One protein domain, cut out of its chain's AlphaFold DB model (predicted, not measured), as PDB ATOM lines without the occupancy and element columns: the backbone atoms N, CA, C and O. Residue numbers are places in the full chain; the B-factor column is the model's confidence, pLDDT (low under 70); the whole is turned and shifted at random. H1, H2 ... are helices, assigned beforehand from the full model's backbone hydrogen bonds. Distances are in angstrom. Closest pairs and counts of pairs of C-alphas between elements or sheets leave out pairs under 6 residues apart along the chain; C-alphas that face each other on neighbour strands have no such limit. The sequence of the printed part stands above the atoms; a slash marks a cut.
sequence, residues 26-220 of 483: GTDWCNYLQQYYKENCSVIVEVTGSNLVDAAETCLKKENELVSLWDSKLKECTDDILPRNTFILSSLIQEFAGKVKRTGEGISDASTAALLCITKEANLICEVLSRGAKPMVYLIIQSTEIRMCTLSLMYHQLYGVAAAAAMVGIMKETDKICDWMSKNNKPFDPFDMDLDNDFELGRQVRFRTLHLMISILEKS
ATOM      1  N   GLY A  26     177.441 141.262 191.033       43.72
ATOM      2  CA  GLY A  26     178.629 141.758 190.322       43.72
ATOM      3  C   GLY A  26     179.775 140.748 190.165       43.72
ATOM      4  O   GLY A  26     180.626 140.944 189.302       43.72
ATOM      5  N   THR A  27     179.821 139.672 190.960       47.72
ATOM      6  CA  THR A  27     181.002 138.785 191.052       47.72
ATOM      7  C   THR A  27     180.758 137.353 190.575       47.72
ATOM      8  O   THR A  27     181.538 136.861 189.765       47.72
ATOM      9  N   ASP A  28     179.665 136.701 190.979       55.12
ATOM     10  CA  ASP A  28     179.423 135.287 190.626       55.12
ATOM     11  C   ASP A  28     179.138 135.089 189.133       55.12
ATOM     12  O   ASP A  28     179.562 134.105 188.524       55.12
ATOM     13  N   TRP A  29     178.508 136.080 188.501       56.12
ATOM     14  CA  TRP A  29     178.134 136.014 187.089       56.12
ATOM     15  C   TRP A  29     179.310 136.216 186.130       56.12
ATOM     16  O   TRP A  29     179.424 135.537 185.109       56.12
ATOM     17  N   CYS A  30     180.242 137.099 186.487       53.81
ATOM     18  CA  CYS A  30     181.488 137.274 185.743       53.81
ATOM     19  C   CYS A  30     182.343 136.001 185.787       53.81
ATOM     20  O   CYS A  30     182.908 135.615 184.764       53.81
ATOM     21  N   ASN A  31     182.391 135.327 186.941       59.84
ATOM     22  CA  ASN A  31     183.114 134.066 187.108       59.84
ATOM     23  C   ASN A  31     182.488 132.938 186.279       59.84
ATOM     24  O   ASN A  31     183.213 132.208 185.604       59.84
ATOM     25  N   TYR A  32     181.153 132.837 186.262       66.25
ATOM     26  CA  TYR A  32     180.443 131.892 185.399       66.25
ATOM     27  C   TYR A  32     180.769 132.116 183.919       66.25
ATOM     28  O   TYR A  32     181.175 131.183 183.235       66.25
ATOM     29  N   LEU A  33     180.667 133.355 183.421       63.44
ATOM     30  CA  LEU A  33     180.957 133.650 182.014       63.44
ATOM     31  C   LEU A  33     182.429 133.413 181.656       63.44
ATOM     32  O   LEU A  33     182.724 132.984 180.543       63.44
ATOM     33  N   GLN A  34     183.355 133.652 182.587       65.50
ATOM     34  CA  GLN A  34     184.767 133.318 182.400       65.50
ATOM     35  C   GLN A  34     184.994 131.809 182.299       65.50
ATOM     36  O   GLN A  34     185.718 131.362 181.409       65.50
ATOM     37  N   GLN A  35     184.362 131.028 183.175       68.25
ATOM     38  CA  GLN A  35     184.447 129.572 183.134       68.25
ATOM     39  C   GLN A  35     183.795 129.018 181.864       68.25
ATOM     40  O   GLN A  35     184.416 128.232 181.151       68.25
ATOM     41  N   TYR A  36     182.604 129.507 181.518       68.88
ATOM     42  CA  TYR A  36     181.917 129.166 180.278       68.88
ATOM     43  C   TYR A  36     182.786 129.483 179.061       68.88
ATOM     44  O   TYR A  36     182.928 128.650 178.171       68.88
ATOM     45  N   TYR A  37     183.417 130.659 179.017       67.75
ATOM     46  CA  TYR A  37     184.333 130.999 177.936       67.75
ATOM     47  C   TYR A  37     185.505 130.022 177.865       67.75
ATOM     48  O   TYR A  37     185.799 129.509 176.796       67.75
ATOM     49  N   LYS A  38     186.141 129.708 178.997       71.56
ATOM     50  CA  LYS A  38     187.282 128.788 179.050       71.56
ATOM     51  C   LYS A  38     186.936 127.380 178.561       71.56
ATOM     52  O   LYS A  38     187.752 126.745 177.904       71.56
ATOM     53  N   GLU A  39     185.742 126.894 178.877       71.88
ATOM     54  CA  GLU A  39     185.271 125.570 178.457       71.88
ATOM     55  C   GLU A  39     184.861 125.520 176.982       71.88
ATOM     56  O   GLU A  39     184.792 124.440 176.401       71.88
ATOM     57  N   ASN A  40     184.584 126.674 176.367       66.75
ATOM     58  CA  ASN A  40     183.945 126.747 175.053       66.75
ATOM     59  C   ASN A  40     184.709 127.596 174.025       66.75
ATOM     60  O   ASN A  40     184.288 127.677 172.872       66.75
ATOM     61  N   CYS A  41     185.841 128.203 174.393       64.88
ATOM     62  CA  CYS A  41     186.665 129.007 173.490       64.88
ATOM     63  C   CYS A  41     187.358 128.162 172.413       64.88
ATOM     64  O   CYS A  41     187.754 128.710 171.386       64.88
ATOM     65  N   SER A  42     187.432 126.837 172.581       63.59
ATOM     66  CA  SER A  42     187.893 125.919 171.532       63.59
ATOM     67  C   SER A  42     187.071 126.043 170.247       63.59
ATOM     68  O   SER A  42     187.637 125.905 169.168       63.59
ATOM     69  N   VAL A  43     185.787 126.411 170.337       59.84
ATOM     70  CA  VAL A  43     184.923 126.687 169.173       59.84
ATOM     71  C   VAL A  43     185.493 127.818 168.305       59.84
ATOM     72  O   VAL A  43     185.387 127.779 167.085       59.84
ATOM     73  N   ILE A  44     186.149 128.815 168.909       57.88
ATOM     74  CA  ILE A  44     186.795 129.914 168.171       57.88
ATOM     75  C   ILE A  44     188.015 129.386 167.400       57.88
ATOM     76  O   ILE A  44     188.251 129.780 166.255       57.88
ATOM     77  N   VAL A  45     188.764 128.470 168.017       54.38
ATOM     78  CA  VAL A  45     189.982 127.866 167.458       54.38
ATOM     79  C   VAL A  45     189.653 126.879 166.331       54.38
ATOM     80  O   VAL A  45     190.306 126.915 165.289       54.38
ATOM     81  N   GLU A  46     188.614 126.054 166.495       52.69
ATOM     82  CA  GLU A  46     188.167 125.067 165.500       52.69
ATOM     83  C   GLU A  46     187.636 125.711 164.211       52.69
ATOM     84  O   GLU A  46     187.843 125.168 163.128       52.69
ATOM     85  N   VAL A  47     186.989 126.880 164.301       48.53
ATOM     86  CA  VAL A  47     186.364 127.544 163.140       48.53
ATOM     87  C   VAL A  47     187.358 128.370 162.308       48.53
ATOM     88  O   VAL A  47     187.116 128.587 161.124       48.53
ATOM     89  N   THR A  48     188.477 128.832 162.879       46.81
ATOM     90  CA  THR A  48     189.361 129.828 162.224       46.81
ATOM     91  C   THR A  48     190.783 129.362 161.950       46.81
ATOM     92  O   THR A  48     191.551 130.118 161.365       46.81
ATOM     93  N   GLY A  49     191.201 128.188 162.432       48.16
ATOM     94  CA  GLY A  49     192.630 127.854 162.432       48.16
ATOM     95  C   GLY A  49     193.479 128.882 163.201       48.16
ATOM     96  O   GLY A  49     194.681 128.980 162.972       48.16
ATOM     97  N   SER A  50     192.854 129.618 164.135       54.53
ATOM     98  CA  SER A  50     193.405 130.647 165.034       54.53
ATOM     99  C   SER A  50     193.792 132.017 164.452       54.53
ATOM    100  O   SER A  50     194.443 132.790 165.155       54.53
ATOM    101  N   ASN A  51     193.370 132.385 163.235       74.06
ATOM    102  CA  ASN A  51     193.735 133.690 162.666       74.06
ATOM    103  C   ASN A  51     192.544 134.659 162.542       74.06
ATOM    104  O   ASN A  51     191.541 134.389 161.881       74.06
ATOM    105  N   LEU A  52     192.689 135.840 163.149       79.56
ATOM    106  CA  LEU A  52     191.718 136.933 163.095       79.56
ATOM    107  C   LEU A  52     191.446 137.412 161.658       79.56
ATOM    108  O   LEU A  52     190.320 137.789 161.330       79.56
ATOM    109  N   VAL A  53     192.465 137.383 160.795       83.50
ATOM    110  CA  VAL A  53     192.329 137.759 159.380       83.50
ATOM    111  C   VAL A  53     191.390 136.799 158.645       83.50
ATOM    112  O   VAL A  53     190.548 137.249 157.870       83.50
ATOM    113  N   ASP A  54     191.458 135.504 158.951       84.31
ATOM    114  CA  ASP A  54     190.622 134.478 158.319       84.31
ATOM    115  C   ASP A  54     189.159 134.617 158.770       84.31
ATOM    116  O   ASP A  54     188.227 134.493 157.968       84.31
ATOM    117  N   ALA A  55     188.941 134.969 160.044       85.88
ATOM    118  CA  ALA A  55     187.616 135.319 160.556       85.88
ATOM    119  C   ALA A  55     187.042 136.558 159.846       85.88
ATOM    120  O   ALA A  55     185.870 136.569 159.466       85.88
ATOM    121  N   ALA A  56     187.868 137.584 159.620       88.00
ATOM    122  CA  ALA A  56     187.462 138.791 158.902       88.00
ATOM    123  C   ALA A  56     187.137 138.503 157.426       88.00
ATOM    124  O   ALA A  56     186.144 139.006 156.906       88.00
ATOM    125  N   GLU A  57     187.927 137.664 156.757       90.19
ATOM    126  CA  GLU A  57     187.674 137.248 155.376       90.19
ATOM    127  C   GLU A  57     186.386 136.427 155.242       90.19
ATOM    128  O   GLU A  57     185.577 136.679 154.344       90.19
ATOM    129  N   THR A  58     186.158 135.498 156.169       91.00
ATOM    130  CA  THR A  58     184.927 134.702 156.213       91.00
ATOM    131  C   THR A  58     183.705 135.593 156.435       91.00
ATOM    132  O   THR A  58     182.705 135.456 155.724       91.00
ATOM    133  N   CYS A  59     183.808 136.549 157.364       92.50
ATOM    134  CA  CYS A  59     182.771 137.540 157.631       92.50
ATOM    135  C   CYS A  59     182.460 138.375 156.380       92.50
ATOM    136  O   CYS A  59     181.310 138.427 155.951       92.50
ATOM    137  N   LEU A  60     183.481 138.929 155.714       92.69
ATOM    138  CA  LEU A  60     183.321 139.696 154.470       92.69
ATOM    139  C   LEU A  60     182.597 138.905 153.382       92.69
ATOM    140  O   LEU A  60     181.661 139.407 152.761       92.69
ATOM    141  N   LYS A  61     183.030 137.662 153.143       93.44
ATOM    142  CA  LYS A  61     182.402 136.794 152.146       93.44
ATOM    143  C   LYS A  61     180.924 136.587 152.467       93.44
ATOM    144  O   LYS A  61     180.082 136.734 151.584       93.44
ATOM    145  N   LYS A  62     180.611 136.281 153.727       93.94
ATOM    146  CA  LYS A  62     179.241 135.991 154.143       93.94
ATOM    147  C   LYS A  62     178.334 137.219 154.095       93.94
ATOM    148  O   LYS A  62     177.193 137.115 153.661       93.94
ATOM    149  N   GLU A  63     178.847 138.379 154.480       93.94
ATOM    150  CA  GLU A  63     178.120 139.645 154.396       93.94
ATOM    151  C   GLU A  63     177.808 140.032 152.943       93.94
ATOM    152  O   GLU A  63     176.703 140.478 152.650       93.94
ATOM    153  N   ASN A  64     178.730 139.794 152.003       92.12
ATOM    154  CA  ASN A  64     178.468 140.000 150.573       92.12
ATOM    155  C   ASN A  64     177.371 139.068 150.031       92.12
ATOM    156  O   ASN A  64     176.521 139.498 149.244       92.12
ATOM    157  N   GLU A  65     177.371 137.799 150.451       92.50
ATOM    158  CA  GLU A  65     176.308 136.843 150.114       92.50
ATOM    159  C   GLU A  65     174.953 137.311 150.665       92.50
ATOM    160  O   GLU A  65     173.964 137.318 149.930       92.50
ATOM    161  N   LEU A  66     174.920 137.762 151.926       91.69
ATOM    162  CA  LEU A  66     173.718 138.296 152.560       91.69
ATOM    163  C   LEU A  66     173.176 139.512 151.807       91.69
ATOM    164  O   LEU A  66     171.996 139.524 151.472       91.69
ATOM    165  N   VAL A  67     174.015 140.504 151.500       88.94
ATOM    166  CA  VAL A  67     173.600 141.709 150.761       88.94
ATOM    167  C   VAL A  67     173.028 141.348 149.389       88.94
ATOM    168  O   VAL A  67     171.974 141.857 149.013       88.94
ATOM    169  N   SER A  68     173.674 140.431 148.666       88.19
ATOM    170  CA  SER A  68     173.224 139.998 147.335       88.19
ATOM    171  C   SER A  68     171.866 139.290 147.390       88.19
ATOM    172  O   SER A  68     170.975 139.570 146.586       88.19
ATOM    173  N   LEU A  69     171.685 138.386 148.359       87.81
ATOM    174  CA  LEU A  69     170.416 137.691 148.575       87.81
ATOM    175  C   LEU A  69     169.315 138.665 149.009       87.81
ATOM    176  O   LEU A  69     168.183 138.582 148.531       87.81
ATOM    177  N   TRP A  70     169.657 139.601 149.892       85.56
ATOM    178  CA  TRP A  70     168.752 140.626 150.388       85.56
ATOM    179  C   TRP A  70     168.264 141.539 149.259       85.56
ATOM    180  O   TRP A  70     167.061 141.759 149.151       85.56
ATOM    181  N   ASP A  71     169.154 141.997 148.370       81.50
ATOM    182  CA  ASP A  71     168.804 142.800 147.185       81.50
ATOM    183  C   ASP A  71     167.882 142.041 146.217       81.50
ATOM    184  O   ASP A  71     166.907 142.590 145.699       81.50
ATOM    185  N   SER A  72     168.123 140.741 146.019       82.69
ATOM    186  CA  SER A  72     167.217 139.898 145.230       82.69
ATOM    187  C   SER A  72     165.821 139.826 145.851       82.69
ATOM    188  O   SER A  72     164.828 139.923 145.134       82.69
ATOM    189  N   LYS A  73     165.730 139.678 147.179       78.00
ATOM    190  CA  LYS A  73     164.449 139.593 147.895       78.00
ATOM    191  C   LYS A  73     163.725 140.931 147.995       78.00
ATOM    192  O   LYS A  73     162.501 140.965 147.920       78.00
ATOM    193  N   LEU A  74     164.466 142.031 148.084       71.38
ATOM    194  CA  LEU A  74     163.949 143.396 147.997       71.38
ATOM    195  C   LEU A  74     163.176 143.629 146.696       71.38
ATOM    196  O   LEU A  74     162.082 144.175 146.739       71.38
ATOM    197  N   LYS A  75     163.705 143.172 145.555       71.88
ATOM    198  CA  LYS A  75     163.049 143.321 144.240       71.88
ATOM    199  C   LYS A  75     161.733 142.544 144.125       71.88
ATOM    200  O   LYS A  75     160.903 142.885 143.288       71.88
ATOM    201  N   GLU A  76     161.544 141.514 144.951       67.81
ATOM    202  CA  GLU A  76     160.321 140.705 145.011       67.81
ATOM    203  C   GLU A  76     159.252 141.312 145.948       67.81
ATOM    204  O   GLU A  76     158.070 140.994 145.811       67.81
ATOM    205  N   CYS A  77     159.633 142.187 146.888       59.84
ATOM    206  CA  CYS A  77     158.720 142.822 147.842       59.84
ATOM    207  C   CYS A  77     158.281 144.220 147.368       59.84
ATOM    208  O   CYS A  77     159.096 145.118 147.208       59.84
ATOM    209  N   THR A  78     156.970 144.428 147.214       49.25
ATOM    210  CA  THR A  78     156.367 145.704 146.779       49.25
ATOM    211  C   THR A  78     156.056 146.687 147.918       49.25
ATOM    212  O   THR A  78     155.487 147.741 147.654       49.25
ATOM    213  N   ASP A  79     156.371 146.351 149.174       44.84
ATOM    214  CA  ASP A  79     155.996 147.156 150.346       44.84
ATOM    215  C   ASP A  79     157.058 148.220 150.687       44.84
ATOM    216  O   ASP A  79     158.225 147.908 150.913       44.84
ATOM    217  N   ASP A  80     156.636 149.485 150.783       44.47
ATOM    218  CA  ASP A  80     157.474 150.702 150.830       44.47
ATOM    219  C   ASP A  80     158.363 150.892 152.082       44.47
ATOM    220  O   ASP A  80     159.132 151.855 152.166       44.47
ATOM    221  N   ILE A  81     158.302 149.997 153.073       48.53
ATOM    222  CA  ILE A  81     159.028 150.140 154.347       48.53
ATOM    223  C   ILE A  81     159.905 148.909 154.567       48.53
ATOM    224  O   ILE A  81     159.703 148.125 155.489       48.53
ATOM    225  N   LEU A  82     160.882 148.693 153.684       52.62
ATOM    226  CA  LEU A  82     161.847 147.611 153.875       52.62
ATOM    227  C   LEU A  82     162.867 147.919 154.983       52.62
ATOM    228  O   LEU A  82     163.246 149.081 155.174       52.62
ATOM    229  N   PRO A  83     163.377 146.889 155.692       62.91
ATOM    230  CA  PRO A  83     164.352 147.068 156.755       62.91
ATOM    231  C   PRO A  83     165.729 147.364 156.149       62.91
ATOM    232  O   PRO A  83     166.587 146.497 156.002       62.91
ATOM    233  N   ARG A  84     165.961 148.637 155.817       70.81
ATOM    234  CA  ARG A  84     167.258 149.179 155.363       70.81
ATOM    235  C   ARG A  84     168.377 148.964 156.385       70.81
ATOM    236  O   ARG A  84     169.549 148.997 156.030       70.81
ATOM    237  N   ASN A  85     168.008 148.702 157.641       73.56
ATOM    238  CA  ASN A  85     168.924 148.422 158.743       73.56
ATOM    239  C   ASN A  85     169.901 147.289 158.430       73.56
ATOM    240  O   ASN A  85     171.081 147.435 158.725       73.56
ATOM    241  N   THR A  86     169.437 146.187 157.834       77.00
ATOM    242  CA  THR A  86     170.297 145.030 157.547       77.00
ATOM    243  C   THR A  86     171.363 145.379 156.514       77.00
ATOM    244  O   THR A  86     172.521 145.025 156.708       77.00
ATOM    245  N   PHE A  87     170.994 146.132 155.473       78.44
ATOM    246  CA  PHE A  87     171.919 146.593 154.436       78.44
ATOM    247  C   PHE A  87     172.964 147.568 154.996       78.44
ATOM    248  O   PHE A  87     174.159 147.327 154.859       78.44
ATOM    249  N   ILE A  88     172.523 148.617 155.703       79.12
ATOM    250  CA  ILE A  88     173.422 149.608 156.325       79.12
ATOM    251  C   ILE A  88     174.391 148.927 157.302       79.12
ATOM    252  O   ILE A  88     175.584 149.229 157.326       79.12
ATOM    253  N   LEU A  89     173.880 147.992 158.108       83.88
ATOM    254  CA  LEU A  89     174.685 147.237 159.061       83.88
ATOM    255  C   LEU A  89     175.735 146.370 158.355       83.88
ATOM    256  O   LEU A  89     176.879 146.339 158.799       83.88
ATOM    257  N   SER A  90     175.375 145.706 157.254       88.75
ATOM    258  CA  SER A  90     176.336 144.954 156.443       88.75
ATOM    259  C   SER A  90     177.462 145.849 155.920       88.75
ATOM    260  O   SER A  90     178.622 145.456 156.031       88.75
ATOM    261  N   SER A  91     177.169 147.070 155.459       84.56
ATOM    262  CA  SER A  91     178.205 148.020 155.023       84.56
ATOM    263  C   SER A  91     179.181 148.385 156.150       84.56
ATOM    264  O   SER A  91     180.397 148.350 155.952       84.56
ATOM    265  N   LEU A  92     178.674 148.661 157.359       82.88
ATOM    266  CA  LEU A  92     179.507 148.947 158.540       82.88
ATOM    267  C   LEU A  92     180.400 147.754 158.922       82.88
ATOM    268  O   LEU A  92     181.593 147.912 159.186       82.88
ATOM    269  N   ILE A  93     179.836 146.543 158.922       87.94
ATOM    270  CA  ILE A  93     180.570 145.308 159.222       87.94
ATOM    271  C   ILE A  93     181.669 145.068 158.183       87.94
ATOM    272  O   ILE A  93     182.794 144.717 158.544       87.94
ATOM    273  N   GLN A  94     181.365 145.266 156.899       88.62
ATOM    274  CA  GLN A  94     182.326 145.100 155.812       88.62
ATOM    275  C   GLN A  94     183.477 146.100 155.910       88.62
ATOM    276  O   GLN A  94     184.633 145.719 155.716       88.62
ATOM    277  N   GLU A  95     183.196 147.358 156.253       82.19
ATOM    278  CA  GLU A  95     184.236 148.360 156.471       82.19
ATOM    279  C   GLU A  95     185.198 147.918 157.584       82.19
ATOM    280  O   GLU A  95     186.423 147.899 157.396       82.19
ATOM    281  N   PHE A  96     184.643 147.493 158.721       80.50
ATOM    282  CA  PHE A  96     185.423 147.024 159.859       80.50
ATOM    283  C   PHE A  96     186.249 145.778 159.515       80.50
ATOM    284  O   PHE A  96     187.469 145.766 159.692       80.50
ATOM    285  N   ALA A  97     185.612 144.733 158.986       85.12
ATOM    286  CA  ALA A  97     186.290 143.489 158.630       85.12
ATOM    287  C   ALA A  97     187.352 143.723 157.541       85.12
ATOM    288  O   ALA A  97     188.450 143.171 157.603       85.12
ATOM    289  N   GLY A  98     187.084 144.617 156.585       84.50
ATOM    290  CA  GLY A  98     188.043 145.050 155.570       84.50
ATOM    291  C   GLY A  98     189.229 145.829 156.143       84.50
ATOM    292  O   GLY A  98     190.340 145.735 155.616       84.50
ATOM    293  N   LYS A  99     189.037 146.589 157.228       79.94
ATOM    294  CA  LYS A  99     190.140 147.201 157.981       79.94
ATOM    295  C   LYS A  99     190.995 146.125 158.650       79.94
ATOM    296  O   LYS A  99     192.191 146.096 158.379       79.94
ATOM    297  N   VAL A 100     190.385 145.214 159.413       80.62
ATOM    298  CA  VAL A 100     191.084 144.105 160.095       80.62
ATOM    299  C   VAL A 100     191.881 143.253 159.103       80.62
ATOM    300  O   VAL A 100     193.055 142.976 159.335       80.62
ATOM    301  N   LYS A 101     191.289 142.911 157.952       83.06
ATOM    302  CA  LYS A 101     191.965 142.161 156.883       83.06
ATOM    303  C   LYS A 101     193.199 142.889 156.331       83.06
ATOM    304  O   LYS A 101     194.184 142.239 156.000       83.06
ATOM    305  N   ARG A 102     193.150 144.221 156.197       81.88
ATOM    306  CA  ARG A 102     194.253 145.023 155.630       81.88
ATOM    307  C   ARG A 102     195.377 145.281 156.620       81.88
ATOM    308  O   ARG A 102     196.538 145.238 156.231       81.88
ATOM    309  N   THR A 103     195.039 145.625 157.857       74.75
ATOM    310  CA  THR A 103     196.038 146.027 158.851       74.75
ATOM    311  C   THR A 103     196.600 144.830 159.607       74.75
ATOM    312  O   THR A 103     197.681 144.941 160.174       74.75
ATOM    313  N   GLY A 104     195.869 143.709 159.671       64.31
ATOM    314  CA  GLY A 104     196.154 142.621 160.614       64.31
ATOM    315  C   GLY A 104     196.032 143.058 162.081       64.31
ATOM    316  O   GLY A 104     196.188 142.246 162.989       64.31
ATOM    317  N   GLU A 105     195.743 144.339 162.320       58.00
ATOM    318  CA  GLU A 105     195.526 144.914 163.631       58.00
ATOM    319  C   GLU A 105     194.095 144.606 164.036       58.00
ATOM    320  O   GLU A 105     193.132 145.196 163.539       58.00
ATOM    321  N   GLY A 106     193.963 143.690 164.981       53.94
ATOM    322  CA  GLY A 106     192.735 143.542 165.722       53.94
ATOM    323  C   GLY A 106     192.960 142.822 167.041       53.94
ATOM    324  O   GLY A 106     193.950 142.128 167.269       53.94
ATOM    325  N   ILE A 107     192.058 143.149 167.953       59.69
ATOM    326  CA  ILE A 107     192.254 143.174 169.393       59.69
ATOM    327  C   ILE A 107     191.596 141.930 169.987       59.69
ATOM    328  O   ILE A 107     190.373 141.832 169.967       59.69
ATOM    329  N   SER A 108     192.376 141.041 170.606       65.69
ATOM    330  CA  SER A 108     191.914 139.948 171.490       65.69
ATOM    331  C   SER A 108     191.027 138.855 170.865       65.69
ATOM    332  O   SER A 108     190.397 139.036 169.822       65.69
ATOM    333  N   ASP A 109     190.895 137.730 171.572       66.38
ATOM    334  CA  ASP A 109     189.983 136.635 171.213       66.38
ATOM    335  C   ASP A 109     188.506 137.083 171.102       66.38
ATOM    336  O   ASP A 109     187.696 136.427 170.442       66.38
ATOM    337  N   ALA A 110     188.143 138.221 171.708       74.12
ATOM    338  CA  ALA A 110     186.805 138.800 171.621       74.12
ATOM    339  C   ALA A 110     186.478 139.347 170.220       74.12
ATOM    340  O   ALA A 110     185.345 139.190 169.771       74.12
ATOM    341  N   SER A 111     187.447 139.926 169.497       78.44
ATOM    342  CA  SER A 111     187.213 140.385 168.113       78.44
ATOM    343  C   SER A 111     186.970 139.208 167.174       78.44
ATOM    344  O   SER A 111     186.093 139.272 166.314       78.44
ATOM    345  N   THR A 112     187.704 138.110 167.365       81.56
ATOM    346  CA  THR A 112     187.489 136.873 166.610       81.56
ATOM    347  C   THR A 112     186.107 136.295 166.911       81.56
ATOM    348  O   THR A 112     185.350 136.018 165.984       81.56
ATOM    349  N   ALA A 113     185.736 136.177 168.194       84.88
ATOM    350  CA  ALA A 113     184.408 135.711 168.601       84.88
ATOM    351  C   ALA A 113     183.286 136.557 167.984       84.88
ATOM    352  O   ALA A 113     182.273 136.020 167.542       84.88
ATOM    353  N   ALA A 114     183.486 137.868 167.909       87.62
ATOM    354  CA  ALA A 114     182.514 138.792 167.365       87.62
ATOM    355  C   ALA A 114     182.345 138.666 165.840       87.62
ATOM    356  O   ALA A 114     181.216 138.549 165.363       87.62
ATOM    357  N   LEU A 115     183.439 138.597 165.070       89.25
ATOM    358  CA  LEU A 115     183.379 138.364 163.617       89.25
ATOM    359  C   LEU A 115     182.718 137.021 163.280       89.25
ATOM    360  O   LEU A 115     181.921 136.933 162.344       89.25
ATOM    361  N   LEU A 116     183.004 135.981 164.066       90.12
ATOM    362  CA  LEU A 116     182.364 134.675 163.914       90.12
ATOM    363  C   LEU A 116     180.878 134.721 164.278       90.12
ATOM    364  O   LEU A 116     180.057 134.196 163.529       90.12
ATOM    365  N   CYS A 117     180.517 135.393 165.373       92.25
ATOM    366  CA  CYS A 117     179.125 135.589 165.766       92.25
ATOM    367  C   CYS A 117     178.339 136.303 164.665       92.25
ATOM    368  O   CYS A 117     177.277 135.830 164.270       92.25
ATOM    369  N   ILE A 118     178.887 137.387 164.109       93.81
ATOM    370  CA  ILE A 118     178.290 138.100 162.975       93.81
ATOM    371  C   ILE A 118     178.117 137.168 161.771       93.81
ATOM    372  O   ILE A 118     177.044 137.127 161.174       93.81
ATOM    373  N   THR A 119     179.139 136.373 161.449       94.56
ATOM    374  CA  THR A 119     179.100 135.413 160.335       94.56
ATOM    375  C   THR A 119     177.989 134.374 160.517       94.56
ATOM    376  O   THR A 119     177.259 134.069 159.574       94.56
ATOM    377  N   LYS A 120     177.847 133.807 161.721       94.44
ATOM    378  CA  LYS A 120     176.811 132.812 162.042       94.44
ATOM    379  C   LYS A 120     175.407 133.409 161.957       94.44
ATOM    380  O   LYS A 120     174.519 132.803 161.369       94.44
ATOM    381  N   GLU A 121     175.233 134.623 162.452       95.31
ATOM    382  CA  GLU A 121     173.966 135.351 162.377       95.31
ATOM    383  C   GLU A 121     173.602 135.744 160.935       95.31
ATOM    384  O   GLU A 121     172.451 135.616 160.521       95.31
ATOM    385  N   ALA A 122     174.580 136.146 160.118       93.94
ATOM    386  CA  ALA A 122     174.369 136.391 158.692       93.94
ATOM    387  C   ALA A 122     173.979 135.103 157.942       93.94
ATOM    388  O   ALA A 122     173.067 135.129 157.117       93.94
ATOM    389  N   ASN A 123     174.605 133.962 158.270       93.94
ATOM    390  CA  ASN A 123     174.200 132.650 157.751       93.94
ATOM    391  C   ASN A 123     172.747 132.322 158.099       93.94
ATOM    392  O   ASN A 123     172.006 131.886 157.224       93.94
ATOM    393  N   LEU A 124     172.338 132.551 159.349       93.25
ATOM    394  CA  LEU A 124     170.968 132.312 159.789       93.25
ATOM    395  C   LEU A 124     169.964 133.148 158.988       93.25
ATOM    396  O   LEU A 124     168.954 132.618 158.530       93.25
ATOM    397  N   ILE A 125     170.250 134.435 158.766       92.38
ATOM    398  CA  ILE A 125     169.393 135.295 157.937       92.38
ATOM    399  C   ILE A 125     169.303 134.743 156.508       92.38
ATOM    400  O   ILE A 125     168.201 134.632 155.969       92.38
ATOM    401  N   CYS A 126     170.433 134.364 155.903       91.31
ATOM    402  CA  CYS A 126     170.444 133.772 154.567       91.31
ATOM    403  C   CYS A 126     169.613 132.487 154.496       91.31
ATOM    404  O   CYS A 126     168.826 132.323 153.566       91.31
ATOM    405  N   GLU A 127     169.748 131.604 155.486       91.31
ATOM    406  CA  GLU A 127     169.009 130.344 155.562       91.31
ATOM    407  C   GLU A 127     167.498 130.599 155.626       91.31
ATOM    408  O   GLU A 127     166.733 130.056 154.828       91.31
ATOM    409  N   VAL A 128     167.068 131.504 156.507       90.12
ATOM    410  CA  VAL A 128     165.659 131.883 156.675       90.12
ATOM    411  C   VAL A 128     165.087 132.486 155.386       90.12
ATOM    412  O   VAL A 128     164.011 132.083 154.937       90.12
ATOM    413  N   LEU A 129     165.819 133.392 154.729       88.00
ATOM    414  CA  LEU A 129     165.404 133.998 153.454       88.00
ATOM    415  C   LEU A 129     165.354 132.990 152.303       88.00
ATOM    416  O   LEU A 129     164.435 133.034 151.480       88.00
ATOM    417  N   SER A 130     166.318 132.068 152.237       88.62
ATOM    418  CA  SER A 130     166.365 131.025 151.205       88.62
ATOM    419  C   SER A 130     165.154 130.086 151.270       88.62
ATOM    420  O   SER A 130     164.726 129.545 150.253       88.62
ATOM    421  N   ARG A 131     164.537 129.977 152.453       87.75
ATOM    422  CA  ARG A 131     163.332 129.183 152.724       87.75
ATOM    423  C   ARG A 131     162.024 129.942 152.509       87.75
ATOM    424  O   ARG A 131     160.966 129.445 152.889       87.75
ATOM    425  N   GLY A 132     162.080 131.125 151.897       84.62
ATOM    426  CA  GLY A 132     160.903 131.899 151.500       84.62
ATOM    427  C   GLY A 132     160.349 132.833 152.577       84.62
ATOM    428  O   GLY A 132     159.292 133.426 152.367       84.62
ATOM    429  N   ALA A 133     161.044 132.999 153.704       82.88
ATOM    430  CA  ALA A 133     160.636 133.959 154.720       82.88
ATOM    431  C   ALA A 133     160.704 135.401 154.194       82.88
ATOM    432  O   ALA A 133     161.592 135.769 153.419       82.88
ATOM    433  N   LYS A 134     159.788 136.247 154.674       80.25
ATOM    434  CA  LYS A 134     159.833 137.690 154.411       80.25
ATOM    435  C   LYS A 134     160.932 138.365 155.254       80.25
ATOM    436  O   LYS A 134     161.165 137.936 156.384       80.25
ATOM    437  N   PRO A 135     161.528 139.481 154.795       74.81
ATOM    438  CA  PRO A 135     162.560 140.220 155.540       74.81
ATOM    439  C   PRO A 135     162.156 140.728 156.939       74.81
ATOM    440  O   PRO A 135     163.023 141.046 157.745       74.81
ATOM    441  N   MET A 136     160.854 140.804 157.237       73.69
ATOM    442  CA  MET A 136     160.297 141.328 158.498       73.69
ATOM    443  C   MET A 136     159.990 140.251 159.551       73.69
ATOM    444  O   MET A 136     159.248 140.487 160.500       73.69
ATOM    445  N   VAL A 137     160.523 139.042 159.390       80.81
ATOM    446  CA  VAL A 137     160.310 137.958 160.353       80.81
ATOM    447  C   VAL A 137     161.121 138.183 161.634       80.81
ATOM    448  O   VAL A 137     162.275 138.608 161.574       80.81
ATOM    449  N   TYR A 138     160.544 137.840 162.796       78.56
ATOM    450  CA  TYR A 138     161.150 138.060 164.120       78.56
ATOM    451  C   TYR A 138     162.594 137.544 164.216       78.56
ATOM    452  O   TYR A 138     163.435 138.171 164.851       78.56
ATOM    453  N   LEU A 139     162.897 136.417 163.566       85.44
ATOM    454  CA  LEU A 139     164.212 135.788 163.622       85.44
ATOM    455  C   LEU A 139     165.262 136.622 162.881       85.44
ATOM    456  O   LEU A 139     166.388 136.749 163.357       85.44
ATOM    457  N   ILE A 140     164.886 137.245 161.760       86.62
ATOM    458  CA  ILE A 140     165.744 138.164 161.000       86.62
ATOM    459  C   ILE A 140     165.966 139.456 161.790       86.62
ATOM    460  O   ILE A 140     167.094 139.953 161.845       86.62
ATOM    461  N   ILE A 141     164.916 139.975 162.432       81.12
ATOM    462  CA  ILE A 141     164.993 141.169 163.286       81.12
ATOM    463  C   ILE A 141     165.969 140.919 164.442       81.12
ATOM    464  O   ILE A 141     166.955 141.643 164.566       81.12
ATOM    465  N   GLN A 142     165.778 139.835 165.203       84.31
ATOM    466  CA  GLN A 142     166.677 139.453 166.298       84.31
ATOM    467  C   GLN A 142     168.122 139.265 165.820       84.31
ATOM    468  O   GLN A 142     169.052 139.760 166.448       84.31
ATOM    469  N   SER A 143     168.326 138.596 164.684       90.56
ATOM    470  CA  SER A 143     169.671 138.370 164.134       90.56
ATOM    471  C   SER A 143     170.343 139.680 163.700       90.56
ATOM    472  O   SER A 143     171.547 139.869 163.875       90.56
ATOM    473  N   THR A 144     169.564 140.631 163.179       86.44
ATOM    474  CA  THR A 144     170.048 141.979 162.841       86.44
ATOM    475  C   THR A 144     170.463 142.749 164.099       86.44
ATOM    476  O   THR A 144     171.515 143.386 164.107       86.44
ATOM    477  N   GLU A 145     169.689 142.657 165.181       83.38
ATOM    478  CA  GLU A 145     170.019 143.285 166.467       83.38
ATOM    479  C   GLU A 145     171.256 142.668 167.119       83.38
ATOM    480  O   GLU A 145     172.111 143.400 167.613       83.38
ATOM    481  N   ILE A 146     171.400 141.341 167.066       88.38
ATOM    482  CA  ILE A 146     172.595 140.639 167.549       88.38
ATOM    483  C   ILE A 146     173.829 141.086 166.775       88.38
ATOM    484  O   ILE A 146     174.831 141.446 167.389       88.38
ATOM    485  N   ARG A 147     173.768 141.116 165.437       91.69
ATOM    486  CA  ARG A 147     174.884 141.595 164.601       91.69
ATOM    487  C   ARG A 147     175.281 143.023 164.968       91.69
ATOM    488  O   ARG A 147     176.467 143.308 165.113       91.69
ATOM    489  N   MET A 148     174.296 143.894 165.185       85.06
ATOM    490  CA  MET A 148     174.533 145.277 165.593       85.06
ATOM    491  C   MET A 148     175.143 145.365 166.993       85.06
ATOM    492  O   MET A 148     176.125 146.073 167.180       85.06
ATOM    493  N   CYS A 149     174.614 144.617 167.965       83.44
ATOM    494  CA  CYS A 149     175.127 144.581 169.332       83.44
ATOM    495  C   CYS A 149     176.567 144.075 169.377       83.44
ATOM    496  O   CYS A 149     177.412 144.659 170.051       83.44
ATOM    497  N   THR A 150     176.851 143.016 168.620       87.56
ATOM    498  CA  THR A 150     178.189 142.452 168.472       87.56
ATOM    499  C   THR A 150     179.150 143.470 167.876       87.56
ATOM    500  O   THR A 150     180.219 143.676 168.443       87.56
ATOM    501  N   LEU A 151     178.758 144.165 166.803       84.06
ATOM    502  CA  LEU A 151     179.569 145.231 166.217       84.06
ATOM    503  C   LEU A 151     179.796 146.387 167.208       84.06
ATOM    504  O   LEU A 151     180.927 146.821 167.387       84.06
ATOM    505  N   SER A 152     178.755 146.861 167.900       79.31
ATOM    506  CA  SER A 152     178.884 147.916 168.920       79.31
ATOM    507  C   SER A 152     179.809 147.505 170.043       79.31
ATOM    508  O   SER A 152     180.655 148.300 170.456       79.31
ATOM    509  N   LEU A 153     179.664 146.258 170.508       78.62
ATOM    510  CA  LEU A 153     180.600 145.679 171.443       78.62
ATOM    511  C   LEU A 153     181.971 145.837 170.835       78.62
ATOM    512  O   LEU A 153     182.701 146.556 171.486       78.62
ATOM    513  N   MET A 154     182.284 145.334 169.627       76.31
ATOM    514  CA  MET A 154     183.592 145.394 168.917       76.31
ATOM    515  C   MET A 154     184.257 146.770 168.712       76.31
ATOM    516  O   MET A 154     185.454 146.805 168.416       76.31
ATOM    517  N   TYR A 155     183.578 147.882 169.002       69.81
ATOM    518  CA  TYR A 155     184.228 149.196 169.092       69.81
ATOM    519  C   TYR A 155     184.586 149.676 170.518       69.81
ATOM    520  O   TYR A 155     185.486 150.505 170.679       69.81
ATOM    521  N   HIS A 156     183.943 149.164 171.571       63.81
ATOM    522  CA  HIS A 156     184.319 149.403 172.972       63.81
ATOM    523  C   HIS A 156     185.591 148.666 173.433       63.81
ATOM    524  O   HIS A 156     185.511 147.538 173.900       63.81
ATOM    525  N   GLN A 157     186.745 149.342 173.483       51.91
ATOM    526  CA  GLN A 157     188.037 148.801 173.975       51.91
ATOM    527  C   GLN A 157     188.045 148.204 175.414       51.91
ATOM    528  O   GLN A 157     189.070 147.695 175.861       51.91
ATOM    529  N   LEU A 158     186.919 148.226 176.136       50.94
ATOM    530  CA  LEU A 158     186.681 147.577 177.433       50.94
ATOM    531  C   LEU A 158     186.004 146.197 177.267       50.94
ATOM    532  O   LEU A 158     184.968 145.915 177.873       50.94
ATOM    533  N   TYR A 159     186.579 145.313 176.446       60.56
ATOM    534  CA  TYR A 159     186.090 143.934 176.317       60.56
ATOM    535  C   TYR A 159     186.439 143.091 177.529       60.56
ATOM    536  O   TYR A 159     187.604 142.793 177.785       60.56
ATOM    537  N   GLY A 160     185.410 142.630 178.232       65.81
ATOM    538  CA  GLY A 160     185.531 141.521 179.167       65.81
ATOM    539  C   GLY A 160     185.322 140.174 178.473       65.81
ATOM    540  O   GLY A 160     184.573 140.067 177.501       65.81
ATOM    541  N   VAL A 161     185.891 139.120 179.061       71.62
ATOM    542  CA  VAL A 161     185.613 137.704 178.737       71.62
ATOM    543  C   VAL A 161     184.103 137.410 178.674       71.62
ATOM    544  O   VAL A 161     183.657 136.588 177.882       71.62
ATOM    545  N   ALA A 162     183.302 138.148 179.449       74.81
ATOM    546  CA  ALA A 162     181.845 138.077 179.464       74.81
ATOM    547  C   ALA A 162     181.179 138.327 178.097       74.81
ATOM    548  O   ALA A 162     180.262 137.598 177.726       74.81
ATOM    549  N   ALA A 163     181.644 139.322 177.334       78.56
ATOM    550  CA  ALA A 163     181.075 139.630 176.022       78.56
ATOM    551  C   ALA A 163     181.400 138.525 175.006       78.56
ATOM    552  O   ALA A 163     180.519 138.072 174.279       78.56
ATOM    553  N   ALA A 164     182.642 138.033 175.015       81.12
ATOM    554  CA  ALA A 164     183.061 136.929 174.159       81.12
ATOM    555  C   ALA A 164     182.303 135.630 174.494       81.12
ATOM    556  O   ALA A 164     181.863 134.924 173.591       81.12
ATOM    557  N   ALA A 165     182.080 135.345 175.782       79.88
ATOM    558  CA  ALA A 165     181.267 134.217 176.239       79.88
ATOM    559  C   ALA A 165     179.828 134.288 175.711       79.88
ATOM    560  O   ALA A 165     179.312 133.299 175.190       79.88
ATOM    561  N   ALA A 166     179.200 135.465 175.799       83.44
ATOM    562  CA  ALA A 166     177.849 135.692 175.296       83.44
ATOM    563  C   ALA A 166     177.760 135.454 173.777       83.44
ATOM    564  O   ALA A 166     176.881 134.725 173.322       83.44
ATOM    565  N   MET A 167     178.717 135.979 173.006       88.56
ATOM    566  CA  MET A 167     178.802 135.751 171.557       88.56
ATOM    567  C   MET A 167     178.977 134.262 171.218       88.56
ATOM    568  O   MET A 167     178.321 133.758 170.311       88.56
ATOM    569  N   VAL A 168     179.805 133.527 171.972       84.62
ATOM    570  CA  VAL A 168     179.961 132.068 171.808       84.62
ATOM    571  C   VAL A 168     178.663 131.319 172.104       84.62
ATOM    572  O   VAL A 168     178.302 130.415 171.349       84.62
ATOM    573  N   GLY A 169     177.933 131.709 173.150       83.25
ATOM    574  CA  GLY A 169     176.614 131.150 173.447       83.25
ATOM    575  C   GLY A 169     175.629 131.354 172.294       83.25
ATOM    576  O   GLY A 169     174.997 130.398 171.846       83.25
ATOM    577  N   ILE A 170     175.567 132.570 171.744       89.44
ATOM    578  CA  ILE A 170     174.731 132.884 170.576       89.44
ATOM    579  C   ILE A 170     175.113 132.036 169.361       89.44
ATOM    580  O   ILE A 170     174.225 131.498 168.702       89.44
ATOM    581  N   MET A 171     176.409 131.883 169.069       91.31
ATOM    582  CA  MET A 171     176.871 131.056 167.948       91.31
ATOM    583  C   MET A 171     176.365 129.616 168.061       91.31
ATOM    584  O   MET A 171     175.857 129.072 167.085       91.31
ATOM    585  N   LYS A 172     176.444 129.021 169.257       86.50
ATOM    586  CA  LYS A 172     175.975 127.649 169.493       86.50
ATOM    587  C   LYS A 172     174.475 127.493 169.289       86.50
ATOM    588  O   LYS A 172     174.044 126.537 168.654       86.50
ATOM    589  N   GLU A 173     173.679 128.415 169.821       88.38
ATOM    590  CA  GLU A 173     172.226 128.371 169.631       88.38
ATOM    591  C   GLU A 173     171.835 128.636 168.172       88.38
ATOM    592  O   GLU A 173     170.905 128.025 167.654       88.38
ATOM    593  N   THR A 174     172.586 129.488 167.474       91.44
ATOM    594  CA  THR A 174     172.405 129.735 166.037       91.44
ATOM    595  C   THR A 174     172.672 128.477 165.217       91.44
ATOM    596  O   THR A 174     171.878 128.145 164.341       91.44
ATOM    597  N   ASP A 175     173.736 127.738 165.534       89.00
ATOM    598  CA  ASP A 175     174.048 126.471 164.871       89.00
ATOM    599  C   ASP A 175     172.951 125.425 165.098       89.00
ATOM    600  O   ASP A 175     172.498 124.806 164.138       89.00
ATOM    601  N   LYS A 176     172.428 125.295 166.325       87.31
ATOM    602  CA  LYS A 176     171.292 124.398 166.610       87.31
ATOM    603  C   LYS A 176     170.053 124.745 165.781       87.31
ATOM    604  O   LYS A 176     169.399 123.848 165.251       87.31
ATOM    605  N   ILE A 177     169.738 126.034 165.660       89.06
ATOM    606  CA  ILE A 177     168.608 126.531 164.864       89.06
ATOM    607  C   ILE A 177     168.810 126.209 163.372       89.06
ATOM    608  O   ILE A 177     167.898 125.696 162.720       89.06
ATOM    609  N   CYS A 178     170.006 126.458 162.828       89.19
ATOM    610  CA  CYS A 178     170.358 126.128 161.443       89.19
ATOM    611  C   CYS A 178     170.317 124.615 161.172       89.19
ATOM    612  O   CYS A 178     169.770 124.184 160.152       89.19
ATOM    613  N   ASP A 179     170.828 123.796 162.092       87.88
ATOM    614  CA  ASP A 179     170.778 122.335 162.010       87.88
ATOM    615  C   ASP A 179     169.338 121.823 162.028       87.88
ATOM    616  O   ASP A 179     168.976 120.925 161.260       87.88
ATOM    617  N   TRP A 180     168.495 122.397 162.889       87.38
ATOM    618  CA  TRP A 180     167.075 122.070 162.947       87.38
ATOM    619  C   TRP A 180     166.379 122.403 161.625       87.38
ATOM    620  O   TRP A 180     165.687 121.550 161.067       87.38
ATOM    621  N   MET A 181     166.607 123.597 161.068       86.69
ATOM    622  CA  MET A 181     166.041 123.981 159.771       86.69
ATOM    623  C   MET A 181     166.504 123.033 158.661       86.69
ATOM    624  O   MET A 181     165.685 122.549 157.872       86.69
ATOM    625  N   SER A 182     167.797 122.706 158.637       86.94
ATOM    626  CA  SER A 182     168.394 121.775 157.672       86.94
ATOM    627  C   SER A 182     167.730 120.399 157.721       86.94
ATOM    628  O   SER A 182     167.359 119.860 156.680       86.94
ATOM    629  N   LYS A 183     167.493 119.860 158.924       86.75
ATOM    630  CA  LYS A 183     166.800 118.575 159.126       86.75
ATOM    631  C   LYS A 183     165.331 118.617 158.705       86.75
ATOM    632  O   LYS A 183     164.822 117.627 158.190       86.75
ATOM    633  N   ASN A 184     164.656 119.746 158.918       81.25
ATOM    634  CA  ASN A 184     163.218 119.867 158.686       81.25
ATOM    635  C   ASN A 184     162.842 120.300 157.262       81.25
ATOM    636  O   ASN A 184     161.666 120.212 156.936       81.25
ATOM    637  N   ASN A 185     163.802 120.734 156.428       79.56
ATOM    638  CA  ASN A 185     163.714 121.044 154.981       79.56
ATOM    639  C   ASN A 185     162.355 121.546 154.433       79.56
ATOM    640  O   ASN A 185     161.950 121.210 153.320       79.56
ATOM    641  N   LYS A 186     161.638 122.344 155.222       79.75
ATOM    642  CA  LYS A 186     160.358 122.964 154.875       79.75
ATOM    643  C   LYS A 186     160.556 124.470 154.680       79.75
ATOM    644  O   LYS A 186     161.533 125.020 155.214       79.75
ATOM    645  N   PRO A 187     159.647 125.133 153.937       81.62
ATOM    646  CA  PRO A 187     159.542 126.585 153.962       81.62
ATOM    647  C   PRO A 187     159.466 127.078 155.405       81.62
ATOM    648  O   PRO A 187     158.822 126.446 156.242       81.62
ATOM    649  N   PHE A 188     160.151 128.180 155.697       80.31
ATOM    650  CA  PHE A 188     160.141 128.734 157.042       80.31
ATOM    651  C   PHE A 188     158.852 129.532 157.241       80.31
ATOM    652  O   PHE A 188     158.707 130.615 156.669       80.31
ATOM    653  N   ASP A 189     157.932 129.000 158.046       76.44
ATOM    654  CA  ASP A 189     156.745 129.724 158.491       76.44
ATOM    655  C   ASP A 189     156.951 130.221 159.935       76.44
ATOM    656  O   ASP A 189     157.018 129.414 160.864       76.44
ATOM    657  N   PRO A 190     157.071 131.543 160.159       66.25
ATOM    658  CA  PRO A 190     157.228 132.107 161.499       66.25
ATOM    659  C   PRO A 190     156.000 131.922 162.401       66.25
ATOM    660  O   PRO A 190     156.112 132.179 163.598       66.25
ATOM    661  N   PHE A 191     154.849 131.534 161.844       66.69
ATOM    662  CA  PHE A 191     153.604 131.294 162.574       66.69
ATOM    663  C   PHE A 191     153.294 129.806 162.754       66.69
ATOM    664  O   PHE A 191     152.208 129.472 163.231       66.69
ATOM    665  N   ASP A 192     154.225 128.919 162.391       67.12
ATOM    666  CA  ASP A 192     154.064 127.489 162.617       67.12
ATOM    667  C   ASP A 192     153.981 127.211 164.127       67.12
ATOM    668  O   ASP A 192     154.947 127.390 164.873       67.12
ATOM    669  N   MET A 193     152.794 126.815 164.592       57.44
ATOM    670  CA  MET A 193     152.560 126.486 166.000       57.44
ATOM    671  C   MET A 193     153.141 125.119 166.388       57.44
ATOM    672  O   MET A 193     153.172 124.805 167.577       57.44
ATOM    673  N   ASP A 194     153.631 124.345 165.413       61.72
ATOM    674  CA  ASP A 194     154.282 123.048 165.612       61.72
ATOM    675  C   ASP A 194     155.822 123.161 165.626       61.72
ATOM    676  O   ASP A 194     156.528 122.159 165.461       61.72
ATOM    677  N   LEU A 195     156.375 124.370 165.828       66.00
ATOM    678  CA  LEU A 195     157.810 124.541 166.062       66.00
ATOM    679  C   LEU A 195     158.254 123.709 167.271       66.00
ATOM    680  O   LEU A 195     157.639 123.724 168.336       66.00
ATOM    681  N   ASP A 196     159.360 122.991 167.090       75.06
ATOM    682  CA  ASP A 196     159.964 122.167 168.131       75.06
ATOM    683  C   ASP A 196     160.294 123.020 169.368       75.06
ATOM    684  O   ASP A 196     160.832 124.129 169.251       75.06
ATOM    685  N   ASN A 197     160.009 122.489 170.559       75.06
ATOM    686  CA  ASN A 197     160.344 123.139 171.825       75.06
ATOM    687  C   ASN A 197     161.833 123.499 171.900       75.06
ATOM    688  O   ASN A 197     162.175 124.542 172.460       75.06
ATOM    689  N   ASP A 198     162.708 122.688 171.300       74.19
ATOM    690  CA  ASP A 198     164.151 122.935 171.280       74.19
ATOM    691  C   ASP A 198     164.519 124.139 170.395       74.19
ATOM    692  O   ASP A 198     165.409 124.922 170.743       74.19
ATOM    693  N   PHE A 199     163.812 124.335 169.276       82.69
ATOM    694  CA  PHE A 199     163.995 125.494 168.398       82.69
ATOM    695  C   PHE A 199     163.601 126.784 169.120       82.69
ATOM    696  O   PHE A 199     164.363 127.755 169.162       82.69
ATOM    697  N   GLU A 200     162.411 126.780 169.719       80.25
ATOM    698  CA  GLU A 200     161.873 127.937 170.428       80.25
ATOM    699  C   GLU A 200     162.706 128.262 171.677       80.25
ATOM    700  O   GLU A 200     162.982 129.431 171.964       80.25
ATOM    701  N   LEU A 201     163.201 127.239 172.378       76.75
ATOM    702  CA  LEU A 201     164.144 127.415 173.474       76.75
ATOM    703  C   LEU A 201     165.442 128.075 172.992       76.75
ATOM    704  O   LEU A 201     165.866 129.065 173.592       76.75
ATOM    705  N   GLY A 202     166.040 127.596 171.897       78.69
ATOM    706  CA  GLY A 202     167.251 128.191 171.322       78.69
ATOM    707  C   GLY A 202     167.055 129.660 170.930       78.69
ATOM    708  O   GLY A 202     167.893 130.516 171.233       78.69
ATOM    709  N   ARG A 203     165.897 129.996 170.348       84.06
ATOM    710  CA  ARG A 203     165.510 131.385 170.052       84.06
ATOM    711  C   ARG A 203     165.436 132.238 171.321       84.06
ATOM    712  O   ARG A 203     166.006 133.331 171.358       84.06
ATOM    713  N   GLN A 204     164.759 131.760 172.365       78.38
ATOM    714  CA  GLN A 204     164.637 132.487 173.634       78.38
ATOM    715  C   GLN A 204     165.992 132.702 174.308       78.38
ATOM    716  O   GLN A 204     166.235 133.778 174.860       78.38
ATOM    717  N   VAL A 205     166.878 131.704 174.260       77.31
ATOM    718  CA  VAL A 205     168.241 131.827 174.784       77.31
ATOM    719  C   VAL A 205     168.991 132.919 174.028       77.31
ATOM    720  O   VAL A 205     169.468 133.850 174.673       77.31
ATOM    721  N   ARG A 206     169.002 132.898 172.685       87.25
ATOM    722  CA  ARG A 206     169.628 133.957 171.865       87.25
ATOM    723  C   ARG A 206     169.120 135.349 172.226       87.25
ATOM    724  O   ARG A 206     169.920 136.250 172.471       87.25
ATOM    725  N   PHE A 207     167.802 135.512 172.318       79.62
ATOM    726  CA  PHE A 207     167.184 136.794 172.650       79.62
ATOM    727  C   PHE A 207     167.609 137.313 174.032       79.62
ATOM    728  O   PHE A 207     167.911 138.489 174.215       79.62
ATOM    729  N   ARG A 208     167.708 136.435 175.028       74.75
ATOM    730  CA  ARG A 208     168.139 136.831 176.376       74.75
ATOM    731  C   ARG A 208     169.631 137.099 176.465       74.75
ATOM    732  O   ARG A 208     170.045 138.003 177.187       74.75
ATOM    733  N   THR A 209     170.440 136.352 175.722       81.00
ATOM    734  CA  THR A 209     171.873 136.623 175.614       81.00
ATOM    735  C   THR A 209     172.127 137.977 174.947       81.00
ATOM    736  O   THR A 209     173.011 138.706 175.393       81.00
ATOM    737  N   LEU A 210     171.301 138.380 173.976       82.25
ATOM    738  CA  LEU A 210     171.305 139.743 173.438       82.25
ATOM    739  C   LEU A 210     171.030 140.790 174.536       82.25
ATOM    740  O   LEU A 210     171.787 141.751 174.659       82.25
ATOM    741  N   HIS A 211     170.020 140.590 175.390       76.31
ATOM    742  CA  HIS A 211     169.770 141.486 176.533       76.31
ATOM    743  C   HIS A 211     170.964 141.596 177.486       76.31
ATOM    744  O   HIS A 211     171.302 142.697 177.922       76.31
ATOM    745  N   LEU A 212     171.656 140.486 177.752       76.19
ATOM    746  CA  LEU A 212     172.891 140.504 178.533       76.19
ATOM    747  C   LEU A 212     173.982 141.348 177.853       76.19
ATOM    748  O   LEU A 212     174.618 142.170 178.512       76.19
ATOM    749  N   MET A 213     174.190 141.177 176.545       80.44
ATOM    750  CA  MET A 213     175.155 141.966 175.770       80.44
ATOM    751  C   MET A 213     174.841 143.468 175.817       80.44
ATOM    752  O   MET A 213     175.750 144.285 175.962       80.44
ATOM    753  N   ILE A 214     173.560 143.834 175.782       76.81
ATOM    754  CA  ILE A 214     173.113 145.222 175.935       76.81
ATOM    755  C   ILE A 214     173.449 145.744 177.330       76.81
ATOM    756  O   ILE A 214     174.042 146.811 177.448       76.81
ATOM    757  N   SER A 215     173.163 144.985 178.390       73.44
ATOM    758  CA  SER A 215     173.535 145.386 179.753       73.44
ATOM    759  C   SER A 215     175.048 145.566 179.928       73.44
ATOM    760  O   SER A 215     175.476 146.417 180.710       73.44
ATOM    761  N   ILE A 216     175.870 144.794 179.207       74.94
ATOM    762  CA  ILE A 216     177.329 144.983 179.177       74.94
ATOM    763  C   ILE A 216     177.680 146.329 178.529       74.94
ATOM    764  O   ILE A 216     178.459 147.083 179.110       74.94
ATOM    765  N   LEU A 217     177.087 146.655 177.372       73.75
ATOM    766  CA  LEU A 217     177.283 147.950 176.705       73.75
ATOM    767  C   LEU A 217     176.907 149.120 177.621       73.75
ATOM    768  O   LEU A 217     177.649 150.090 177.731       73.75
ATOM    769  N   GLU A 218     175.783 149.011 178.327       69.81
ATOM    770  CA  GLU A 218     175.283 150.073 179.202       69.81
ATOM    771  C   GLU A 218     176.171 150.357 180.415       69.81
ATOM    772  O   GLU A 218     176.241 151.496 180.871       69.81
ATOM    773  N   LYS A 219     176.832 149.328 180.953       68.25
ATOM    774  CA  LYS A 219     177.728 149.456 182.110       68.25
ATOM    775  C   LYS A 219     179.135 149.921 181.720       68.25
ATOM    776  O   LYS A 219     179.946 150.182 182.608       68.25
ATOM    777  N   SER A 220     179.438 150.014 180.426       59.59
ATOM    778  CA  SER A 220     180.770 150.358 179.934       59.59
ATOM    779  C   SER A 220     180.955 151.885 179.891       59.59
ATOM    780  O   SER A 220     180.202 152.569 179.193       59.59
TER     781      SER A 220
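This is residues 26 to 220 of the 483 residues of an uncharacterized protein of Setaria italica (UniProt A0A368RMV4). Three helical hairpins, H3 with H4, H5 with H6 and H7 with H8, are stacked side by side into an up-and-down bundle of six helices, with the hairpin of H5 and H6 in the middle. H5 is the core helix; the shorter H1 and H2 pack on the bundle near the end where H5 and H7 begin, H1 on H7 and H2 more thinly on H5. The printed part has 195 residues, with eight named helices, H1 to H8 in chain order, and no named strand: the class is all helix. The whole is compact, with a radius of gyration of the C-alphas of 16.5 A, and rounded, spanning 46 by 39 by 32 A.

H1, residues 28 to 40, touches residues 161 to 168 alone of H7, residues 161 to 184, at a steep tilt of 55 degrees; the closest C-alphas, of Tyr 37 and Ala 165, are 4.8 A apart. H2, residues 42 to 48, only just touches residues 112 to 116 alone of H5, residues 108 to 130, with 3 pairs of C-alphas within 8 A, the closest those of Ile 44 and Ala 113 at 6.3 A. H3, residues 52 to 76, and H4, residues 84 to 103, form a hairpin, closest at the C-alphas of Ala 56 and Ala 97, 4.8 A. H3 touches H5 at a shallow tilt of 24 degrees, the same way, closest at the C-alphas of Cys 59 and Thr 119, 5.0 A. H5, the hub, touches four helices; it forms a hairpin with H6, residues 138 to 155, closest at the C-alphas of Ile 118 and Arg 147, 5.1 A. H5 also touches H7, closest at the C-alphas of Ala 110 and Ala 164, 4.9 A. H7 forms a hairpin with H8, residues 197 to 219, closest at the C-alphas of Glu 173 and Gly 202, 5.3 A. H6 touches H8, closest at the C-alphas of Ile 146 and Leu 210, 6.1 A. H3 and H7 are apart, and so are H4 and H8. Every O i to N i+4 pair is within hydrogen-bond range in H1, H4, H6, H7 and H8; H2 has 2 of 3, H3 20 of 21 and H5 18 of 19.

H1 begins at C-alpha 28 (179.423, 135.287, 190.626). H3 measures 36.4 A, H4 29.2 A, H5 33.8 A, H6 26.1 A, H7 35.0 A and H8 33.2 A. H8 ends at C-alpha 219 (177.728, 149.456, 182.110).

The C-alphas farthest apart, of Thr 27 and Thr 78, are 51.1 A apart. The printed part has no cut; H7 to H8, residues 185 to 196, is a long link. Mean pLDDT of the printed part is 77.1, with 52 residues under 70, among them residues 26 to 37 and 40 to 50.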